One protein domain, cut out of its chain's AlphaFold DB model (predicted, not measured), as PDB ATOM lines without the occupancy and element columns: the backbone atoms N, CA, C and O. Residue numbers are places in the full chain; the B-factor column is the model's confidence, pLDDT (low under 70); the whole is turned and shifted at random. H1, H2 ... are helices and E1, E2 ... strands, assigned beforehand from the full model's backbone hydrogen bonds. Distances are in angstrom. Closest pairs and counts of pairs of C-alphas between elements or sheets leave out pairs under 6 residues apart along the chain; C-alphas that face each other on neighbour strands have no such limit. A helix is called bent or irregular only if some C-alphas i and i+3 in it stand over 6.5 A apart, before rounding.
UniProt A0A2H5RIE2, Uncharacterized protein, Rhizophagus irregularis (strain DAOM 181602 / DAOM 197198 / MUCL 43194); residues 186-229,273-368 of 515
ATOM      1  N   PRO A 186     341.205 293.794 290.069       88.62
ATOM      2  CA  PRO A 186     340.819 294.531 291.269       88.62
ATOM      3  C   PRO A 186     340.794 293.686 292.545       88.62
ATOM      4  O   PRO A 186     341.334 294.136 293.563       88.62
ATOM      5  N   ALA A 187     340.207 292.487 292.510       90.06
ATOM      6  CA  ALA A 187     340.150 291.595 293.662       90.06
ATOM      7  C   ALA A 187     341.547 291.107 294.059       90.06
ATOM      8  O   ALA A 187     341.914 291.231 295.232       90.06
ATOM      9  N   ALA A 188     342.371 290.682 293.095       90.12
ATOM     10  CA  ALA A 188     343.735 290.216 293.343       90.12
ATOM     11  C   ALA A 188     344.572 291.268 294.088       90.12
ATOM     12  O   ALA A 188     345.266 290.967 295.063       90.12
ATOM     13  N   ARG A 189     344.459 292.545 293.687       88.56
ATOM     14  CA  ARG A 189     345.178 293.653 294.339       88.56
ATOM     15  C   ARG A 189     344.689 293.937 295.751       88.56
ATOM     16  O   ARG A 189     345.484 294.355 296.592       88.56
ATOM     17  N   LYS A 190     343.394 293.759 296.021       89.75
ATOM     18  CA  LYS A 190     342.822 293.958 297.361       89.75
ATOM     19  C   LYS A 190     343.239 292.830 298.295       89.75
ATOM     20  O   LYS A 190     343.758 293.116 299.369       89.75
ATOM     21  N   ILE A 191     343.048 291.586 297.864       92.06
ATOM     22  CA  ILE A 191     343.272 290.388 298.675       92.06
ATOM     23  C   ILE A 191     344.759 290.193 298.961       92.06
ATOM     24  O   ILE A 191     345.117 289.929 300.102       92.06
ATOM     25  N   CYS A 192     345.634 290.395 297.976       92.00
ATOM     26  CA  CYS A 192     347.065 290.119 298.120       92.00
ATOM     27  C   CYS A 192     347.927 291.373 298.335       92.00
ATOM     28  O   CYS A 192     349.143 291.326 298.207       92.00
ATOM     29  N   GLY A 193     347.317 292.523 298.631       89.88
ATOM     30  CA  GLY A 193     348.049 293.719 299.064       89.88
ATOM     31  C   GLY A 193     348.790 294.505 297.971       89.88
ATOM     32  O   GLY A 193     349.286 295.594 298.249       89.88
ATOM     33  N   HIS A 194     348.811 294.060 296.717       88.69
ATOM     34  CA  HIS A 194     349.504 294.756 295.621       88.69
ATOM     35  C   HIS A 194     348.892 296.118 295.252       88.69
ATOM     36  O   HIS A 194     347.691 296.342 295.406       88.69
ATOM     37  N   VAL A 195     349.702 297.032 294.712       84.81
ATOM     38  CA  VAL A 195     349.255 298.321 294.149       84.81
ATOM     39  C   VAL A 195     348.389 298.139 292.899       84.81
ATOM     40  O   VAL A 195     348.327 297.055 292.310       84.81
ATOM     41  N   SER A 196     347.710 299.219 292.498       82.69
ATOM     42  CA  SER A 196     346.929 299.287 291.262       82.69
ATOM     43  C   SER A 196     347.708 298.724 290.077       82.69
ATOM     44  O   SER A 196     348.849 299.116 289.824       82.69
ATOM     45  N   ALA A 197     347.054 297.852 289.312       72.56
ATOM     46  CA  ALA A 197     347.622 297.322 288.083       72.56
ATOM     47  C   ALA A 197     347.825 298.400 287.013       72.56
ATOM     48  O   ALA A 197     348.622 298.182 286.117       72.56
ATOM     49  N   LEU A 198     347.177 299.566 287.130       78.06
ATOM     50  CA  LEU A 198     347.457 300.728 286.276       78.06
ATOM     51  C   LEU A 198     348.855 301.310 286.511       78.06
ATOM     52  O   LEU A 198     349.320 302.089 285.697       78.06
ATOM     53  N   VAL A 199     349.503 300.971 287.628       80.69
ATOM     54  CA  VAL A 199     350.814 301.513 288.004       80.69
ATOM     55  C   VAL A 199     351.905 300.461 287.847       80.69
ATOM     56  O   VAL A 199     353.002 300.784 287.397       80.69
ATOM     57  N   SER A 200     351.645 299.202 288.220       87.06
ATOM     58  CA  SER A 200     352.656 298.146 288.104       87.06
ATOM     59  C   SER A 200     352.091 296.722 288.095       87.06
ATOM     60  O   SER A 200     351.061 296.413 288.712       87.06
ATOM     61  N   CYS A 201     352.807 295.829 287.410       90.88
ATOM     62  CA  CYS A 201     352.565 294.395 287.450       90.88
ATOM     63  C   CYS A 201     352.831 293.824 288.856       90.88
ATOM     64  O   CYS A 201     353.704 294.306 289.575       90.88
ATOM     65  N   HIS A 202     352.050 292.817 289.263       89.44
ATOM     66  CA  HIS A 202     352.254 292.116 290.542       89.44
ATOM     67  C   HIS A 202     353.199 290.918 290.426       89.44
ATOM     68  O   HIS A 202     353.728 290.491 291.445       89.44
ATOM     69  N   ARG A 203     353.400 290.383 289.213       89.94
ATOM     70  CA  ARG A 203     354.276 289.227 288.976       89.94
ATOM     71  C   ARG A 203     355.701 289.646 288.641       89.94
ATOM     72  O   ARG A 203     356.646 289.038 289.125       89.94
ATOM     73  N   CYS A 204     355.854 290.723 287.873       90.94
ATOM     74  CA  CYS A 204     357.155 291.199 287.424       90.94
ATOM     75  C   CYS A 204     357.406 292.679 287.719       90.94
ATOM     76  O   CYS A 204     356.523 293.414 288.176       90.94
ATOM     77  N   GLU A 205     358.629 293.116 287.438       88.75
ATOM     78  CA  GLU A 205     359.104 294.473 287.716       88.75
ATOM     79  C   GLU A 205     358.552 295.552 286.766       88.75
ATOM     80  O   GLU A 205     358.731 296.745 287.029       88.75
ATOM     81  N   LYS A 206     357.829 295.181 285.694       89.31
ATOM     82  CA  LYS A 206     357.261 296.147 284.739       89.31
ATOM     83  C   LYS A 206     356.345 297.147 285.459       89.31
ATOM     84  O   LYS A 206     355.336 296.802 286.096       89.31
ATOM     85  N   LYS A 207     356.698 298.424 285.333       89.06
ATOM     86  CA  LYS A 207     355.873 299.573 285.715       89.06
ATOM     87  C   LYS A 207     355.160 300.111 284.480       89.06
ATOM     88  O   LYS A 207     355.658 299.974 283.364       89.06
ATOM     89  N   ALA A 208     353.986 300.688 284.697       89.69
ATOM     90  CA  ALA A 208     353.249 301.350 283.637       89.69
ATOM     91  C   ALA A 208     353.976 302.629 283.217       89.69
ATOM     92  O   ALA A 208     354.443 303.395 284.065       89.69
ATOM     93  N   ASN A 209     354.000 302.888 281.917       90.62
ATOM     94  CA  ASN A 209     354.352 304.189 281.375       90.62
ATOM     95  C   ASN A 209     353.236 305.189 281.711       90.62
ATOM     96  O   ASN A 209     352.105 304.800 282.029       90.62
ATOM     97  N   TYR A 210     353.544 306.482 281.637       89.38
ATOM     98  CA  TYR A 210     352.550 307.548 281.728       89.38
ATOM     99  C   TYR A 210     352.745 308.502 280.553       89.38
ATOM    100  O   TYR A 210     353.670 309.311 280.542       89.38
ATOM    101  N   GLU A 211     351.883 308.370 279.551       88.00
ATOM    102  CA  GLU A 211     351.957 309.083 278.275       88.00
ATOM    103  C   GLU A 211     350.565 309.664 277.983       88.00
ATOM    104  O   GLU A 211     349.553 309.006 278.217       88.00
ATOM    105  N   ASN A 212     350.482 310.914 277.516       84.81
ATOM    106  CA  ASN A 212     349.214 311.574 277.153       84.81
ATOM    107  C   ASN A 212     348.123 311.541 278.248       84.81
ATOM    108  O   ASN A 212     346.932 311.442 277.963       84.81
ATOM    109  N   GLY A 213     348.525 311.611 279.522       83.19
ATOM    110  CA  GLY A 213     347.596 311.579 280.657       83.19
ATOM    111  C   GLY A 213     347.008 310.196 280.964       83.19
ATOM    112  O   GLY A 213     346.095 310.098 281.783       83.19
ATOM    113  N   GLN A 214     347.512 309.135 280.328       85.31
ATOM    114  CA  GLN A 214     347.039 307.766 280.510       85.31
ATOM    115  C   GLN A 214     348.191 306.810 280.831       85.31
ATOM    116  O   GLN A 214     349.323 306.962 280.368       85.31
ATOM    117  N   HIS A 215     347.887 305.805 281.650       88.69
ATOM    118  CA  HIS A 215     348.819 304.723 281.938       88.69
ATOM    119  C   HIS A 215     348.727 303.629 280.878       88.69
ATOM    120  O   HIS A 215     347.628 303.196 280.538       88.69
ATOM    121  N   ASN A 216     349.877 303.131 280.425       91.19
ATOM    122  CA  ASN A 216     349.959 301.993 279.513       91.19
ATOM    123  C   ASN A 216     351.131 301.069 279.868       91.19
ATOM    124  O   ASN A 216     352.024 301.441 280.623       91.19
ATOM    125  N   PHE A 217     351.123 299.856 279.328       91.19
ATOM    126  CA  PHE A 217     352.177 298.856 279.513       91.19
ATOM    127  C   PHE A 217     352.990 298.611 278.236       91.19
ATOM    128  O   PHE A 217     353.648 297.583 278.129       91.19
ATOM    129  N   ALA A 218     352.960 299.546 277.285       89.00
ATOM    130  CA  ALA A 218     353.652 299.455 276.003       89.00
ATOM    131  C   ALA A 218     355.188 299.450 276.144       89.00
ATOM    132  O   ALA A 218     355.741 299.656 277.240       89.00
ATOM    133  N   GLY A 219     355.895 299.245 275.031       84.50
ATOM    134  CA  GLY A 219     357.349 299.075 275.034       84.50
ATOM    135  C   GLY A 219     357.715 297.750 275.689       84.50
ATOM    136  O   GLY A 219     358.328 297.715 276.763       84.50
ATOM    137  N   MET A 220     357.213 296.670 275.095       71.56
ATOM    138  CA  MET A 220     357.627 295.317 275.434       71.56
ATOM    139  C   MET A 220     358.881 294.999 274.608       71.56
ATOM    140  O   MET A 220     358.768 294.620 273.444       71.56
ATOM    141  N   ASP A 221     360.068 295.198 275.181       56.75
ATOM    142  CA  ASP A 221     361.300 294.674 274.578       56.75
ATOM    143  C   ASP A 221     361.255 293.132 274.622       56.75
ATOM    144  O   ASP A 221     360.600 292.564 275.498       56.75
ATOM    145  N   ASP A 222     361.931 292.451 273.689       52.19
ATOM    146  CA  ASP A 222     361.924 290.985 273.467       52.19
ATOM    147  C   ASP A 222     362.496 290.123 274.627       52.19
ATOM    148  O   ASP A 222     363.028 289.034 274.413       52.19
ATOM    149  N   VAL A 223     362.420 290.576 275.882       50.50
ATOM    150  CA  VAL A 223     363.171 290.004 277.005       50.50
ATOM    151  C   VAL A 223     362.270 289.750 278.212       50.50
ATOM    152  O   VAL A 223     361.519 290.618 278.655       50.50
ATOM    153  N   GLY A 224     362.362 288.525 278.739       58.72
ATOM    154  CA  GLY A 224     361.588 288.035 279.876       58.72
ATOM    155  C   GLY A 224     361.640 288.986 281.068       58.72
ATOM    156  O   GLY A 224     362.708 289.419 281.499       58.72
ATOM    157  N   TYR A 225     360.470 289.321 281.606       71.06
ATOM    158  CA  TYR A 225     360.399 290.181 282.774       71.06
ATOM    159  C   TYR A 225     360.915 289.448 284.008       71.06
ATOM    160  O   TYR A 225     360.403 288.383 284.353       71.06
ATOM    161  N   SER A 226     361.857 290.066 284.719       81.94
ATOM    162  CA  SER A 226     362.282 289.600 286.037       81.94
ATOM    163  C   SER A 226     361.077 289.517 286.971       81.94
ATOM    164  O   SER A 226     360.303 290.476 287.108       81.94
ATOM    165  N   ALA A 227     360.904 288.353 287.594       86.44
ATOM    166  CA  ALA A 227     359.929 288.177 288.656       86.44
ATOM    167  C   ALA A 227     360.273 289.107 289.826       86.44
ATOM    168  O   ALA A 227     361.442 289.380 290.093       86.44
ATOM    169  N   ARG A 228     359.250 289.592 290.529       89.62
ATOM    170  CA  ARG A 228     359.463 290.350 291.769       89.62
ATOM    171  C   ARG A 228     360.080 289.454 292.843       89.62
ATOM    172  O   ARG A 228     359.786 288.261 292.894       89.62
ATOM    173  N   ASP A 229     360.869 290.045 293.735       90.94
ATOM    174  CA  ASP A 229     361.439 289.322 294.869       90.94
ATOM    175  C   ASP A 229     360.418 289.155 296.010       90.94
ATOM    176  O   ASP A 229     359.782 290.112 296.469       90.94
ATOM    177  N   ARG A 273     353.536 284.490 292.950       90.75
ATOM    178  CA  ARG A 273     353.229 283.289 292.161       90.75
ATOM    179  C   ARG A 273     351.794 282.802 292.330       90.75
ATOM    180  O   ARG A 273     351.168 282.461 291.330       90.75
ATOM    181  N   PHE A 274     351.253 282.816 293.551       93.50
ATOM    182  CA  PHE A 274     349.955 282.199 293.863       93.50
ATOM    183  C   PHE A 274     348.748 283.026 293.436       93.50
ATOM    184  O   PHE A 274     347.619 282.555 293.532       93.50
ATOM    185  N   ILE A 275     348.966 284.228 292.908       92.25
ATOM    186  CA  ILE A 275     347.940 284.965 292.178       92.25
ATOM    187  C   ILE A 275     348.027 284.556 290.714       92.25
ATOM    188  O   ILE A 275     349.032 284.829 290.047       92.25
ATOM    189  N   THR A 276     346.970 283.931 290.204       91.81
ATOM    190  CA  THR A 276     346.893 283.649 288.773       91.81
ATOM    191  C   THR A 276     346.437 284.853 287.982       91.81
ATOM    192  O   THR A 276     345.689 285.720 288.438       91.81
ATOM    193  N   VAL A 277     346.880 284.873 286.733       92.62
ATOM    194  CA  VAL A 277     346.280 285.715 285.713       92.62
ATOM    195  C   VAL A 277     345.007 285.041 285.254       92.62
ATOM    196  O   VAL A 277     345.066 283.966 284.669       92.62
ATOM    197  N   ASP A 278     343.862 285.671 285.497       91.81
ATOM    198  CA  ASP A 278     342.594 285.137 285.019       91.81
ATOM    199  C   ASP A 278     342.521 285.205 283.480       91.81
ATOM    200  O   ASP A 278     342.444 286.306 282.911       91.81
ATOM    201  N   PRO A 279     342.517 284.053 282.784       91.12
ATOM    202  CA  PRO A 279     342.443 284.013 281.333       91.12
ATOM    203  C   PRO A 279     341.097 284.525 280.810       91.12
ATOM    204  O   PRO A 279     341.053 285.039 279.696       91.12
ATOM    205  N   MET A 280     340.007 284.457 281.584       87.81
ATOM    206  CA  MET A 280     338.711 285.000 281.163       87.81
ATOM    207  C   MET A 280     338.816 286.500 280.875       87.81
ATOM    208  O   MET A 280     338.492 286.943 279.773       87.81
ATOM    209  N   HIS A 281     339.337 287.275 281.828       86.12
ATOM    210  CA  HIS A 281     339.486 288.720 281.674       86.12
ATOM    211  C   HIS A 281     340.707 289.129 280.837       86.12
ATOM    212  O   HIS A 281     340.635 290.108 280.089       86.12
ATOM    213  N   CYS A 282     341.833 288.416 280.958       90.31
ATOM    214  CA  CYS A 282     343.098 288.837 280.343       90.31
ATOM    215  C   CYS A 282     343.297 288.313 278.916       90.31
ATOM    216  O   CYS A 282     343.906 289.007 278.105       90.31
ATOM    217  N   LEU A 283     342.776 287.122 278.602       90.94
ATOM    218  CA  LEU A 283     342.892 286.491 277.286       90.94
ATOM    219  C   LEU A 283     341.573 286.584 276.515       90.94
ATOM    220  O   LEU A 283     341.506 287.304 275.525       90.94
ATOM    221  N   PHE A 284     340.520 285.903 276.976       86.44
ATOM    222  CA  PHE A 284     339.282 285.757 276.205       86.44
ATOM    223  C   PHE A 284     338.579 287.098 275.988       86.44
ATOM    224  O   PHE A 284     338.392 287.506 274.849       86.44
ATOM    225  N   LEU A 285     338.257 287.836 277.051       84.25
ATOM    226  CA  LEU A 285     337.636 289.158 276.933       84.25
ATOM    227  C   LEU A 285     338.645 290.232 276.493       84.25
ATOM    228  O   LEU A 285     338.323 291.129 275.713       84.25
ATOM    229  N   GLY A 286     339.872 290.148 277.014       80.06
ATOM    230  CA  GLY A 286     340.920 291.144 276.799       80.06
ATOM    231  C   GLY A 286     341.397 291.239 275.349       80.06
ATOM    232  O   GLY A 286     341.657 292.352 274.884       80.06
ATOM    233  N   ILE A 287     341.489 290.098 274.653       81.50
ATOM    234  CA  ILE A 287     341.962 290.014 273.266       81.50
ATOM    235  C   ILE A 287     340.798 290.000 272.267       81.50
ATOM    236  O   ILE A 287     340.894 290.682 271.250       81.50
ATOM    237  N   ALA A 288     339.679 289.318 272.553       79.25
ATOM    238  CA  ALA A 288     338.592 289.171 271.572       79.25
ATOM    239  C   ALA A 288     338.000 290.504 271.089       79.25
ATOM    240  O   ALA A 288     337.637 290.618 269.922       79.25
ATOM    241  N   LYS A 289     337.975 291.537 271.941       80.44
ATOM    242  CA  LYS A 289     337.503 292.885 271.572       80.44
ATOM    243  C   LYS A 289     338.297 293.551 270.437       80.44
ATOM    244  O   LYS A 289     337.835 294.519 269.853       80.44
ATOM    245  N   TRP A 290     339.506 293.071 270.142       72.69
ATOM    246  CA  TRP A 290     340.342 293.598 269.056       72.69
ATOM    247  C   TRP A 290     340.045 292.945 267.705       72.69
ATOM    248  O   TRP A 290     340.584 293.363 266.691       72.69
ATOM    249  N   ILE A 291     339.191 291.921 267.681       68.44
ATOM    250  CA  ILE A 291     338.908 291.113 266.491       68.44
ATOM    251  C   ILE A 291     337.640 291.626 265.765       68.44
ATOM    252  O   ILE A 291     337.243 291.096 264.732       68.44
ATOM    253  N   GLU A 292     337.009 292.697 266.262       63.09
ATOM    254  CA  GLU A 292     335.688 293.168 265.815       63.09
ATOM    255  C   GLU A 292     335.642 293.681 264.366       63.09
ATOM    256  O   GLU A 292     334.609 293.555 263.707       63.09
ATOM    257  N   HIS A 293     336.739 294.235 263.839       65.00
ATOM    258  CA  HIS A 293     336.754 294.859 262.509       65.00
ATOM    259  C   HIS A 293     337.357 293.982 261.401       65.00
ATOM    260  O   HIS A 293     337.235 294.329 260.226       65.00
ATOM    261  N   LEU A 294     337.955 292.833 261.753       67.12
ATOM    262  CA  LEU A 294     338.540 291.848 260.826       67.12
ATOM    263  C   LEU A 294     339.433 292.453 259.722       67.12
ATOM    264  O   LEU A 294     339.475 291.928 258.598       67.12
ATOM    265  N   SER A 295     340.168 293.527 260.038       74.12
ATOM    266  CA  SER A 295     341.247 294.035 259.181       74.12
ATOM    267  C   SER A 295     342.337 292.970 258.993       74.12
ATOM    268  O   SER A 295     342.366 291.968 259.708       74.12
ATOM    269  N   ASP A 296     343.258 293.158 258.043       75.81
ATOM    270  CA  ASP A 296     344.370 292.211 257.850       75.81
ATOM    271  C   ASP A 296     345.177 291.995 259.149       75.81
ATOM    272  O   ASP A 296     345.491 290.864 259.525       75.81
ATOM    273  N   VAL A 297     345.401 293.072 259.910       78.31
ATOM    274  CA  VAL A 297     346.055 293.016 261.224       78.31
ATOM    275  C   VAL A 297     345.191 292.284 262.252       78.31
ATOM    276  O   VAL A 297     345.705 291.426 262.972       78.31
ATOM    277  N   ASP A 298     343.881 292.541 262.298       77.19
ATOM    278  CA  ASP A 298     342.983 291.870 263.250       77.19
ATOM    279  C   ASP A 298     342.852 290.367 262.950       77.19
ATOM    280  O   ASP A 298     342.746 289.559 263.872       77.19
ATOM    281  N   ARG A 299     342.934 289.958 261.676       79.19
ATOM    282  CA  ARG A 299     342.990 288.537 261.282       79.19
ATOM    283  C   ARG A 299     344.274 287.870 261.757       79.19
ATOM    284  O   ARG A 299     344.233 286.732 262.214       79.19
ATOM    285  N   ARG A 300     345.412 288.569 261.699       84.06
ATOM    286  CA  ARG A 300     346.675 288.068 262.268       84.06
ATOM    287  C   ARG A 300     346.587 287.932 263.788       84.06
ATOM    288  O   ARG A 300     346.999 286.903 264.319       84.06
ATOM    289  N   ILE A 301     345.996 288.915 264.473       82.69
ATOM    290  CA  ILE A 301     345.707 288.838 265.915       82.69
ATOM    291  C   ILE A 301     344.820 287.624 266.214       82.69
ATOM    292  O   ILE A 301     345.141 286.846 267.112       82.69
ATOM    293  N   LEU A 302     343.751 287.422 265.439       84.12
ATOM    294  CA  LEU A 302     342.854 286.275 265.572       84.12
ATOM    295  C   LEU A 302     343.590 284.944 265.374       84.12
ATOM    296  O   LEU A 302     343.410 284.042 266.187       84.12
ATOM    297  N   ASN A 303     344.449 284.818 264.361       86.25
ATOM    298  CA  ASN A 303     345.217 283.593 264.117       86.25
ATOM    299  C   ASN A 303     346.101 283.229 265.317       86.25
ATOM    300  O   ASN A 303     346.059 282.096 265.804       86.25
ATOM    301  N   HIS A 304     346.856 284.197 265.843       89.62
ATOM    302  CA  HIS A 304     347.647 283.978 267.053       89.62
ATOM    303  C   HIS A 304     346.756 283.660 268.257       89.62
ATOM    304  O   HIS A 304     347.072 282.755 269.025       89.62
ATOM    305  N   PHE A 305     345.627 284.354 268.419       87.75
ATOM    306  CA  PHE A 305     344.694 284.129 269.523       87.75
ATOM    307  C   PHE A 305     344.108 282.710 269.506       87.75
ATOM    308  O   PHE A 305     344.114 282.029 270.534       87.75
ATOM    309  N   VAL A 306     343.661 282.232 268.341       87.81
ATOM    310  CA  VAL A 306     343.169 280.859 268.152       87.81
ATOM    311  C   VAL A 306     344.273 279.854 268.465       87.81
ATOM    312  O   VAL A 306     344.028 278.901 269.205       87.81
ATOM    313  N   ARG A 307     345.503 280.093 267.988       89.81
ATOM    314  CA  ARG A 307     346.648 279.224 268.288       89.81
ATOM    315  C   ARG A 307     346.920 279.146 269.791       89.81
ATOM    316  O   ARG A 307     347.028 278.047 270.329       89.81
ATOM    317  N   VAL A 308     346.935 280.281 270.487       92.38
ATOM    318  CA  VAL A 308     347.093 280.345 271.951       92.38
ATOM    319  C   VAL A 308     346.005 279.540 272.659       92.38
ATOM    320  O   VAL A 308     346.318 278.730 273.530       92.38
ATOM    321  N   CYS A 309     344.740 279.724 272.276       88.38
ATOM    322  CA  CYS A 309     343.622 279.011 272.893       88.38
ATOM    323  C   CYS A 309     343.718 277.502 272.652       88.38
ATOM    324  O   CYS A 309     343.539 276.725 273.584       88.38
ATOM    325  N   SER A 310     344.063 277.089 271.431       87.44
ATOM    326  CA  SER A 310     344.204 275.674 271.085       87.44
ATOM    327  C   SER A 310     345.288 274.952 271.875       87.44
ATOM    328  O   SER A 310     345.165 273.760 272.113       87.44
ATOM    329  N   ILE A 311     346.324 275.678 272.302       87.25
ATOM    330  CA  ILE A 311     347.416 275.128 273.097       87.25
ATOM    331  C   ILE A 311     347.064 275.169 274.582       87.25
ATOM    332  O   ILE A 311     347.108 274.144 275.250       87.25
ATOM    333  N   LEU A 312     346.731 276.343 275.126       89.38
ATOM    334  CA  LEU A 312     346.648 276.530 276.578       89.38
ATOM    335  C   LEU A 312     345.354 275.970 277.194       89.38
ATOM    336  O   LEU A 312     345.278 275.778 278.410       89.38
ATOM    337  N   VAL A 313     344.333 275.696 276.376       87.06
ATOM    338  CA  VAL A 313     343.092 275.027 276.806       87.06
ATOM    339  C   VAL A 313     343.206 273.496 276.688       87.06
ATOM    340  O   VAL A 313     342.339 272.789 277.199       87.06
ATOM    341  N   ASN A 314     344.282 272.955 276.093       79.56
ATOM    342  CA  ASN A 314     344.540 271.510 276.074       79.56
ATOM    343  C   ASN A 314     344.640 270.930 277.480       79.56
ATOM    344  O   ASN A 314     345.229 271.526 278.373       79.56
ATOM    345  N   ARG A 315     344.120 269.707 277.649       77.31
ATOM    346  CA  ARG A 315     344.209 268.961 278.912       77.31
ATOM    347  C   ARG A 315     345.638 268.579 279.283       77.31
ATOM    348  O   ARG A 315     345.958 268.494 280.465       77.31
ATOM    349  N   ILE A 316     346.477 268.343 278.279       80.62
ATOM    350  CA  ILE A 316     347.906 268.087 278.442       80.62
ATOM    351  C   ILE A 316     348.647 269.252 277.804       80.62
ATOM    352  O   ILE A 316     348.422 269.571 276.638       80.62
ATOM    353  N   LEU A 317     349.519 269.882 278.585       82.06
ATOM    354  CA  LEU A 317     350.362 270.974 278.126       82.06
ATOM    355  C   LEU A 317     351.787 270.468 277.926       82.06
ATOM    356  O   LEU A 317     352.431 270.026 278.875       82.06
ATOM    357  N   GLU A 318     352.286 270.564 276.699       87.62
ATOM    358  CA  GLU A 318     353.691 270.305 276.384       87.62
ATOM    359  C   GLU A 318     354.481 271.618 276.472       87.62
ATOM    360  O   GLU A 318     354.044 272.651 275.958       87.62
ATOM    361  N   SER A 319     355.646 271.611 277.129       90.00
ATOM    362  CA  SER A 319     356.399 272.840 277.433       90.00
ATOM    363  C   SER A 319     356.782 273.646 276.184       90.00
ATOM    364  O   SER A 319     356.649 274.866 276.173       90.00
ATOM    365  N   ASN A 320     357.181 272.969 275.104       91.69
ATOM    366  CA  ASN A 320     357.484 273.578 273.804       91.69
ATOM    367  C   ASN A 320     356.268 274.282 273.176       91.69
ATOM    368  O   ASN A 320     356.423 275.354 272.586       91.69
ATOM    369  N   LEU A 321     355.068 273.703 273.307       90.88
ATOM    370  CA  LEU A 321     353.828 274.313 272.824       90.88
ATOM    371  C   LEU A 321     353.425 275.493 273.712       90.88
ATOM    372  O   LEU A 321     353.036 276.538 273.202       90.88
ATOM    373  N   VAL A 322     353.578 275.385 275.033       91.88
ATOM    374  CA  VAL A 322     353.341 276.510 275.954       91.88
ATOM    375  C   VAL A 322     354.262 277.696 275.626       91.88
ATOM    376  O   VAL A 322     353.805 278.841 275.607       91.88
ATOM    377  N   ASP A 323     355.525 277.441 275.274       92.69
ATOM    378  CA  ASP A 323     356.445 278.475 274.786       92.69
ATOM    379  C   ASP A 323     356.005 279.065 273.433       92.69
ATOM    380  O   ASP A 323     356.159 280.264 273.194       92.69
ATOM    381  N   GLU A 324     355.421 278.258 272.542       93.50
ATOM    382  CA  GLU A 324     354.827 278.736 271.286       93.50
ATOM    383  C   GLU A 324     353.615 279.646 271.529       93.50
ATOM    384  O   GLU A 324     353.502 280.711 270.914       93.50
ATOM    385  N   ALA A 325     352.733 279.266 272.453       94.00
ATOM    386  CA  ALA A 325     351.605 280.093 272.861       94.00
ATOM    387  C   ALA A 325     352.088 281.417 273.470       94.00
ATOM    388  O   ALA A 325     351.553 282.475 273.149       94.00
ATOM    389  N   HIS A 326     353.145 281.387 274.285       94.38
ATOM    390  CA  HIS A 326     353.743 282.603 274.828       94.38
ATOM    391  C   HIS A 326     354.297 283.526 273.733       94.38
ATOM    392  O   HIS A 326     353.981 284.716 273.724       94.38
ATOM    393  N   ARG A 327     355.048 282.985 272.762       93.44
ATOM    394  CA  ARG A 327     355.512 283.761 271.596       93.44
ATOM    395  C   ARG A 327     354.340 284.360 270.816       93.44
ATOM    396  O   ARG A 327     354.378 285.531 270.460       93.44
ATOM    397  N   SER A 328     353.270 283.594 270.618       94.00
ATOM    398  CA  SER A 328     352.060 284.080 269.942       94.00
ATOM    399  C   SER A 328     351.364 285.205 270.717       94.00
ATOM    400  O   SER A 328     350.891 286.160 270.111       94.00
ATOM    401  N   LEU A 329     351.334 285.143 272.054       94.38
ATOM    402  CA  LEU A 329     350.818 286.226 272.899       94.38
ATOM    403  C   LEU A 329     351.649 287.508 272.771       94.38
ATOM    404  O   LEU A 329     351.073 288.592 272.690       94.38
ATOM    405  N   ILE A 330     352.980 287.392 272.718       93.19
ATOM    406  CA  ILE A 330     353.873 288.534 272.474       93.19
ATOM    407  C   ILE A 330     353.546 289.177 271.124       93.19
ATOM    408  O   ILE A 330     353.369 290.394 271.057       93.19
ATOM    409  N   GLU A 331     353.393 288.375 270.068       92.38
ATOM    410  CA  GLU A 331     353.048 288.885 268.738       92.38
ATOM    411  C   GLU A 331     351.684 289.585 268.715       92.38
ATOM    412  O   GLU A 331     351.564 290.662 268.134       92.38
ATOM    413  N   ILE A 332     350.671 289.065 269.421       92.44
ATOM    414  CA  ILE A 332     349.384 289.765 269.575       92.44
ATOM    415  C   ILE A 332     349.585 291.145 270.209       92.44
ATOM    416  O   ILE A 332     349.071 292.139 269.696       92.44
ATOM    417  N   VAL A 333     350.328 291.222 271.315       92.38
ATOM    418  CA  VAL A 333     350.565 292.489 272.021       92.38
ATOM    419  C   VAL A 333     351.318 293.479 271.130       92.38
ATOM    420  O   VAL A 333     350.918 294.640 271.064       92.38
ATOM    421  N   LYS A 334     352.338 293.028 270.388       91.88
ATOM    422  CA  LYS A 334     353.078 293.858 269.423       91.88
ATOM    423  C   LYS A 334     352.188 294.367 268.290       91.88
ATOM    424  O   LYS A 334     352.260 295.543 267.942       91.88
ATOM    425  N   LEU A 335     351.338 293.510 267.718       91.25
ATOM    426  CA  LEU A 335     350.397 293.904 266.666       91.25
ATOM    427  C   LEU A 335     349.420 294.971 267.170       91.25
ATOM    428  O   LEU A 335     349.197 295.966 266.479       91.25
ATOM    429  N   ILE A 336     348.894 294.807 268.388       91.31
ATOM    430  CA  ILE A 336     348.020 295.807 269.013       91.31
ATOM    431  C   ILE A 336     348.778 297.117 269.254       91.31
ATOM    432  O   ILE A 336     348.268 298.177 268.903       91.31
ATOM    433  N   GLU A 337     349.992 297.065 269.807       91.94
ATOM    434  CA  GLU A 337     350.786 298.266 270.099       91.94
ATOM    435  C   GLU A 337     351.079 299.069 268.826       91.94
ATOM    436  O   GLU A 337     350.857 300.281 268.793       91.94
ATOM    437  N   ASN A 338     351.538 298.383 267.778       91.44
ATOM    438  CA  ASN A 338     351.985 299.010 266.539       91.44
ATOM    439  C   ASN A 338     350.829 299.551 265.692       91.44
ATOM    440  O   ASN A 338     350.992 300.568 265.023       91.44
ATOM    441  N   HIS A 339     349.679 298.869 265.687       90.00
ATOM    442  CA  HIS A 339     348.558 299.232 264.820       90.00
ATOM    443  C   HIS A 339     347.504 300.092 265.519       90.00
ATOM    444  O   HIS A 339     347.004 301.051 264.936       90.00
ATOM    445  N   HIS A 340     347.181 299.767 266.773       88.31
ATOM    446  CA  HIS A 340     346.104 300.416 267.529       88.31
ATOM    447  C   HIS A 340     346.615 301.463 268.527       88.31
ATOM    448  O   HIS A 340     345.826 302.270 269.021       88.31
ATOM    449  N   GLY A 341     347.924 301.482 268.796       89.19
ATOM    450  CA  GLY A 341     348.594 302.485 269.618       89.19
ATOM    451  C   GLY A 341     349.009 301.990 271.003       89.19
ATOM    452  O   GLY A 341     348.449 301.058 271.586       89.19
ATOM    453  N   ARG A 342     350.008 302.667 271.574       91.56
ATOM    454  CA  ARG A 342     350.610 302.331 272.875       91.56
ATOM    455  C   ARG A 342     349.634 302.450 274.042       91.56
ATOM    456  O   ARG A 342     349.687 301.645 274.969       91.56
ATOM    457  N   ASP A 343     348.709 303.409 273.994       89.06
ATOM    458  CA  ASP A 343     347.666 303.609 275.008       89.06
ATOM    459  C   ASP A 343     346.720 302.403 275.132       89.06
ATOM    460  O   ASP A 343     346.055 302.231 276.155       89.06
ATOM    461  N   LYS A 344     346.694 301.523 274.124       90.00
ATOM    462  CA  LYS A 344     345.870 300.311 274.120       90.00
ATOM    463  C   LYS A 344     346.480 299.145 274.879       90.00
ATOM    464  O   LYS A 344     345.759 298.194 275.194       90.00
ATOM    465  N   ILE A 345     347.763 299.215 275.236       91.62
ATOM    466  CA  ILE A 345     348.435 298.163 275.997       91.62
ATOM    467  C   ILE A 345     348.036 298.264 277.469       91.62
ATOM    468  O   ILE A 345     348.683 298.901 278.299       91.62
ATOM    469  N   THR A 346     346.899 297.645 277.774       91.19
ATOM    470  CA  THR A 346     346.302 297.618 279.113       91.19
ATOM    471  C   THR A 346     347.036 296.662 280.064       91.19
ATOM    472  O   THR A 346     347.734 295.748 279.614       91.19
ATOM    473  N   PRO A 347     346.809 296.771 281.389       90.44
ATOM    474  CA  PRO A 347     347.318 295.791 282.344       90.44
ATOM    475  C   PRO A 347     346.860 294.353 282.057       90.44
ATOM    476  O   PRO A 347     347.626 293.430 282.301       90.44
ATOM    477  N   ASN A 348     345.649 294.152 281.517       91.12
ATOM    478  CA  ASN A 348     345.150 292.826 281.124       91.12
ATOM    479  C   ASN A 348     346.010 292.211 280.011       91.12
ATOM    480  O   ASN A 348     346.385 291.047 280.106       91.12
ATOM    481  N   LEU A 349     346.356 293.003 278.988       91.75
ATOM    482  CA  LEU A 349     347.217 292.554 277.886       91.75
ATOM    483  C   LEU A 349     348.645 292.275 278.358       91.75
ATOM    484  O   LEU A 349     349.256 291.316 277.916       91.75
ATOM    485  N   HIS A 350     349.176 293.070 279.288       92.12
ATOM    486  CA  HIS A 350     350.469 292.747 279.888       92.12
ATOM    487  C   HIS A 350     350.405 291.467 280.731       92.12
ATOM    488  O   HIS A 350     351.294 290.626 280.649       92.12
ATOM    489  N   LEU A 351     349.360 291.304 281.550       92.38
ATOM    490  CA  LEU A 351     349.208 290.123 282.393       92.38
ATOM    491  C   LEU A 351     349.008 288.848 281.577       92.38
ATOM    492  O   LEU A 351     349.497 287.808 282.007       92.38
ATOM    493  N   SER A 352     348.376 288.905 280.399       93.75
ATOM    494  CA  SER A 352     348.226 287.721 279.543       93.75
ATOM    495  C   SER A 352     349.575 287.087 279.177       93.75
ATOM    496  O   SER A 352     349.655 285.867 279.071       93.75
ATOM    497  N   LEU A 353     350.663 287.867 279.108       93.31
ATOM    498  CA  LEU A 353     352.018 287.350 278.879       93.31
ATOM    499  C   LEU A 353     352.497 286.407 279.996       93.31
ATOM    500  O   LEU A 353     353.288 285.502 279.736       93.31
ATOM    501  N   HIS A 354     351.973 286.558 281.215       93.31
ATOM    502  CA  HIS A 354     352.279 285.702 282.368       93.31
ATOM    503  C   HIS A 354     351.406 284.435 282.431       93.31
ATOM    504  O   HIS A 354     351.532 283.650 283.374       93.31
ATOM    505  N   LEU A 355     350.525 284.200 281.446       94.31
ATOM    506  CA  LEU A 355     349.751 282.953 281.358       94.31
ATOM    507  C   LEU A 355     350.650 281.736 281.151       94.31
ATOM    508  O   LEU A 355     350.324 280.671 281.657       94.31
ATOM    509  N   ARG A 356     351.804 281.903 280.492       93.50
ATOM    510  CA  ARG A 356     352.835 280.864 280.362       93.50
ATOM    511  C   ARG A 356     353.250 280.306 281.726       93.50
ATOM    512  O   ARG A 356     353.254 279.093 281.938       93.50
ATOM    513  N   ASP A 357     353.569 281.201 282.654       91.81
ATOM    514  CA  ASP A 357     354.031 280.836 283.991       91.81
ATOM    515  C   ASP A 357     352.882 280.250 284.817       91.81
ATOM    516  O   ASP A 357     353.058 279.233 285.479       91.81
ATOM    517  N   CYS A 358     351.678 280.831 284.719       93.00
ATOM    518  CA  CYS A 358     350.485 280.272 285.363       93.00
ATOM    519  C   CYS A 358     350.186 278.855 284.856       93.00
ATOM    520  O   CYS A 358     349.865 277.978 285.649       93.00
ATOM    521  N   SER A 359     350.326 278.613 283.553       92.50
ATOM    522  CA  SER A 359     350.115 277.292 282.970       92.50
ATOM    523  C   SER A 359     351.194 276.286 283.347       92.50
ATOM    524  O   SER A 359     350.906 275.101 283.482       92.50
ATOM    525  N   SER A 360     352.421 276.754 283.567       90.25
ATOM    526  CA  SER A 360     353.507 275.911 284.073       90.25
ATOM    527  C   SER A 360     353.273 275.500 285.533       90.25
ATOM    528  O   SER A 360     353.579 274.372 285.903       90.25
ATOM    529  N   ASP A 361     352.700 276.394 286.344       88.94
ATOM    530  CA  ASP A 361     352.434 276.156 287.769       88.94
ATOM    531  C   ASP A 361     351.143 275.357 288.022       88.94
ATOM    532  O   ASP A 361     351.101 274.495 288.900       88.94
ATOM    533  N   TYR A 362     350.078 275.650 287.268       88.75
ATOM    534  CA  TYR A 362     348.712 275.191 287.556       88.75
ATOM    535  C   TYR A 362     348.083 274.358 286.436       88.75
ATOM    536  O   TYR A 362     346.968 273.857 286.596       88.75
ATOM    537  N   GLY A 363     348.783 274.188 285.313       88.56
ATOM    538  CA  GLY A 363     348.316 273.405 284.177       88.56
ATOM    539  C   GLY A 363     347.396 274.181 283.218       88.56
ATOM    540  O   GLY A 363     347.580 275.380 282.993       88.56
ATOM    541  N   PRO A 364     346.423 273.511 282.582       86.69
ATOM    542  CA  PRO A 364     345.544 274.119 281.578       86.69
ATOM    543  C   PRO A 364     344.773 275.340 282.092       86.69
ATOM    544  O   PRO A 364     344.389 275.389 283.259       86.69
ATOM    545  N   LEU A 365     344.450 276.298 281.211       88.31
ATOM    546  CA  LEU A 365     343.741 277.533 281.602       88.31
ATOM    547  C   LEU A 365     342.421 277.271 282.329       88.31
ATOM    548  O   LEU A 365     342.044 278.020 283.232       88.31
ATOM    549  N   TYR A 366     341.713 276.202 281.956       84.50
ATOM    550  CA  TYR A 366     340.435 275.862 282.572       84.50
ATOM    551  C   TYR A 366     340.558 275.410 284.035       84.50
ATOM    552  O   TYR A 366     339.553 275.377 284.745       84.50
ATOM    553  N   ALA A 367     341.765 275.081 284.508       83.38
ATOM    554  CA  ALA A 367     342.007 274.751 285.909       83.38
ATOM    555  C   ALA A 367     341.894 275.982 286.825       83.38
ATOM    556  O   ALA A 367     341.620 275.835 288.015       83.38
ATOM    557  N   PHE A 368     342.077 277.193 286.283       86.44
ATOM    558  CA  PHE A 368     342.106 278.429 287.067       86.44
ATOM    559  C   PHE A 368     341.322 279.602 286.458       86.44
ATOM    560  O   PHE A 368     341.430 280.715 286.965       86.44
TER     561      PHE A 368
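What this domain is: This is residues 186 to 229 and 273 to 368 of the 515 residues of an uncharacterized protein of Rhizophagus irregularis (strain DAOM 181602 / DAOM 197198 / MUCL 43194) (UniProt A0A2H5RIE2). A long helix, H4, and its partner H3 lie side by side as a helical hairpin, with H2 and H6 along it and the short H5 in the middle of the domain. To one side of this helical body is a looser part, made largely of unnamed stretches, with the short H1 and the small strand hairpin of E1 and E2. The printed part has 140 residues, with six named helices and two named strands in the order H1, E1, E2, H2, H3, H4, H5, H6; the sheet, E1 - E2, is antiparallel, and the class is mostly helix. The whole is compact and rounded, with a radius of gyration of the C-alphas of 14.5 A and spans of 36 by 36 by 26 A.

Where its parts are: Find C-alpha 186 at (340.819, 294.531, 291.269), where H1 begins; it runs to residue 191. Strands E1, residues 209 to 211, and E2, residues 214 to 216, come next. After the cut, look for H2 at residues 279 to 288, 11.7 A long, and H3 at residues 296 to 312, 24.5 A. H4, residues 319 to 340, begins at C-alpha 319 at (356.399, 272.840, 277.433) and is 31.1 A long. H5 is residues 347 to 352, and H6, residues 355 to 362, ends at C-alpha 362 at (348.712, 275.191, 287.556).

How they stand to each other: Start at the hub, H4, which touches three helices. H3 touches it at a shallow tilt of 25 degrees, opposite ways, as a helical hairpin; their closest C-alphas, of Val 308 and Ala 325, are 4.6 A apart. H6 touches residues 319 to 326 of H4 alone, closest at the C-alphas of His 326 and Arg 356, 5.9 A. H4 and H5, also a helical hairpin, only just touch, with 3 pairs of C-alphas within 8 A, the closest being Val 333 and Leu 349 at 6.8 A. H2 touches H5 about perpendicular, at 77 degrees, with the C-alphas of Cys 282 and Asn 348 at 4.6 A. H1 touches no helix. In the hairpin of E1 and E2, find N 209 and O 216 within hydrogen-bond range at 2.8 A. Each O i to N i+4 pair is within range in H1, H3, H4, H5 and H6, and 3 of 6 are in H2.

The domain as a whole: The C-alphas farthest apart, of Gly 213 and Ile 316, are 43.5 A apart. Residues 230 to 272 are not printed, and C-alphas 229 and 273 stand 10.5 A apart across the cut. The link from H1 to E1 is long, 17 residues. Confidence is low, under 70, at residues 221 to 224 and 291 to 294.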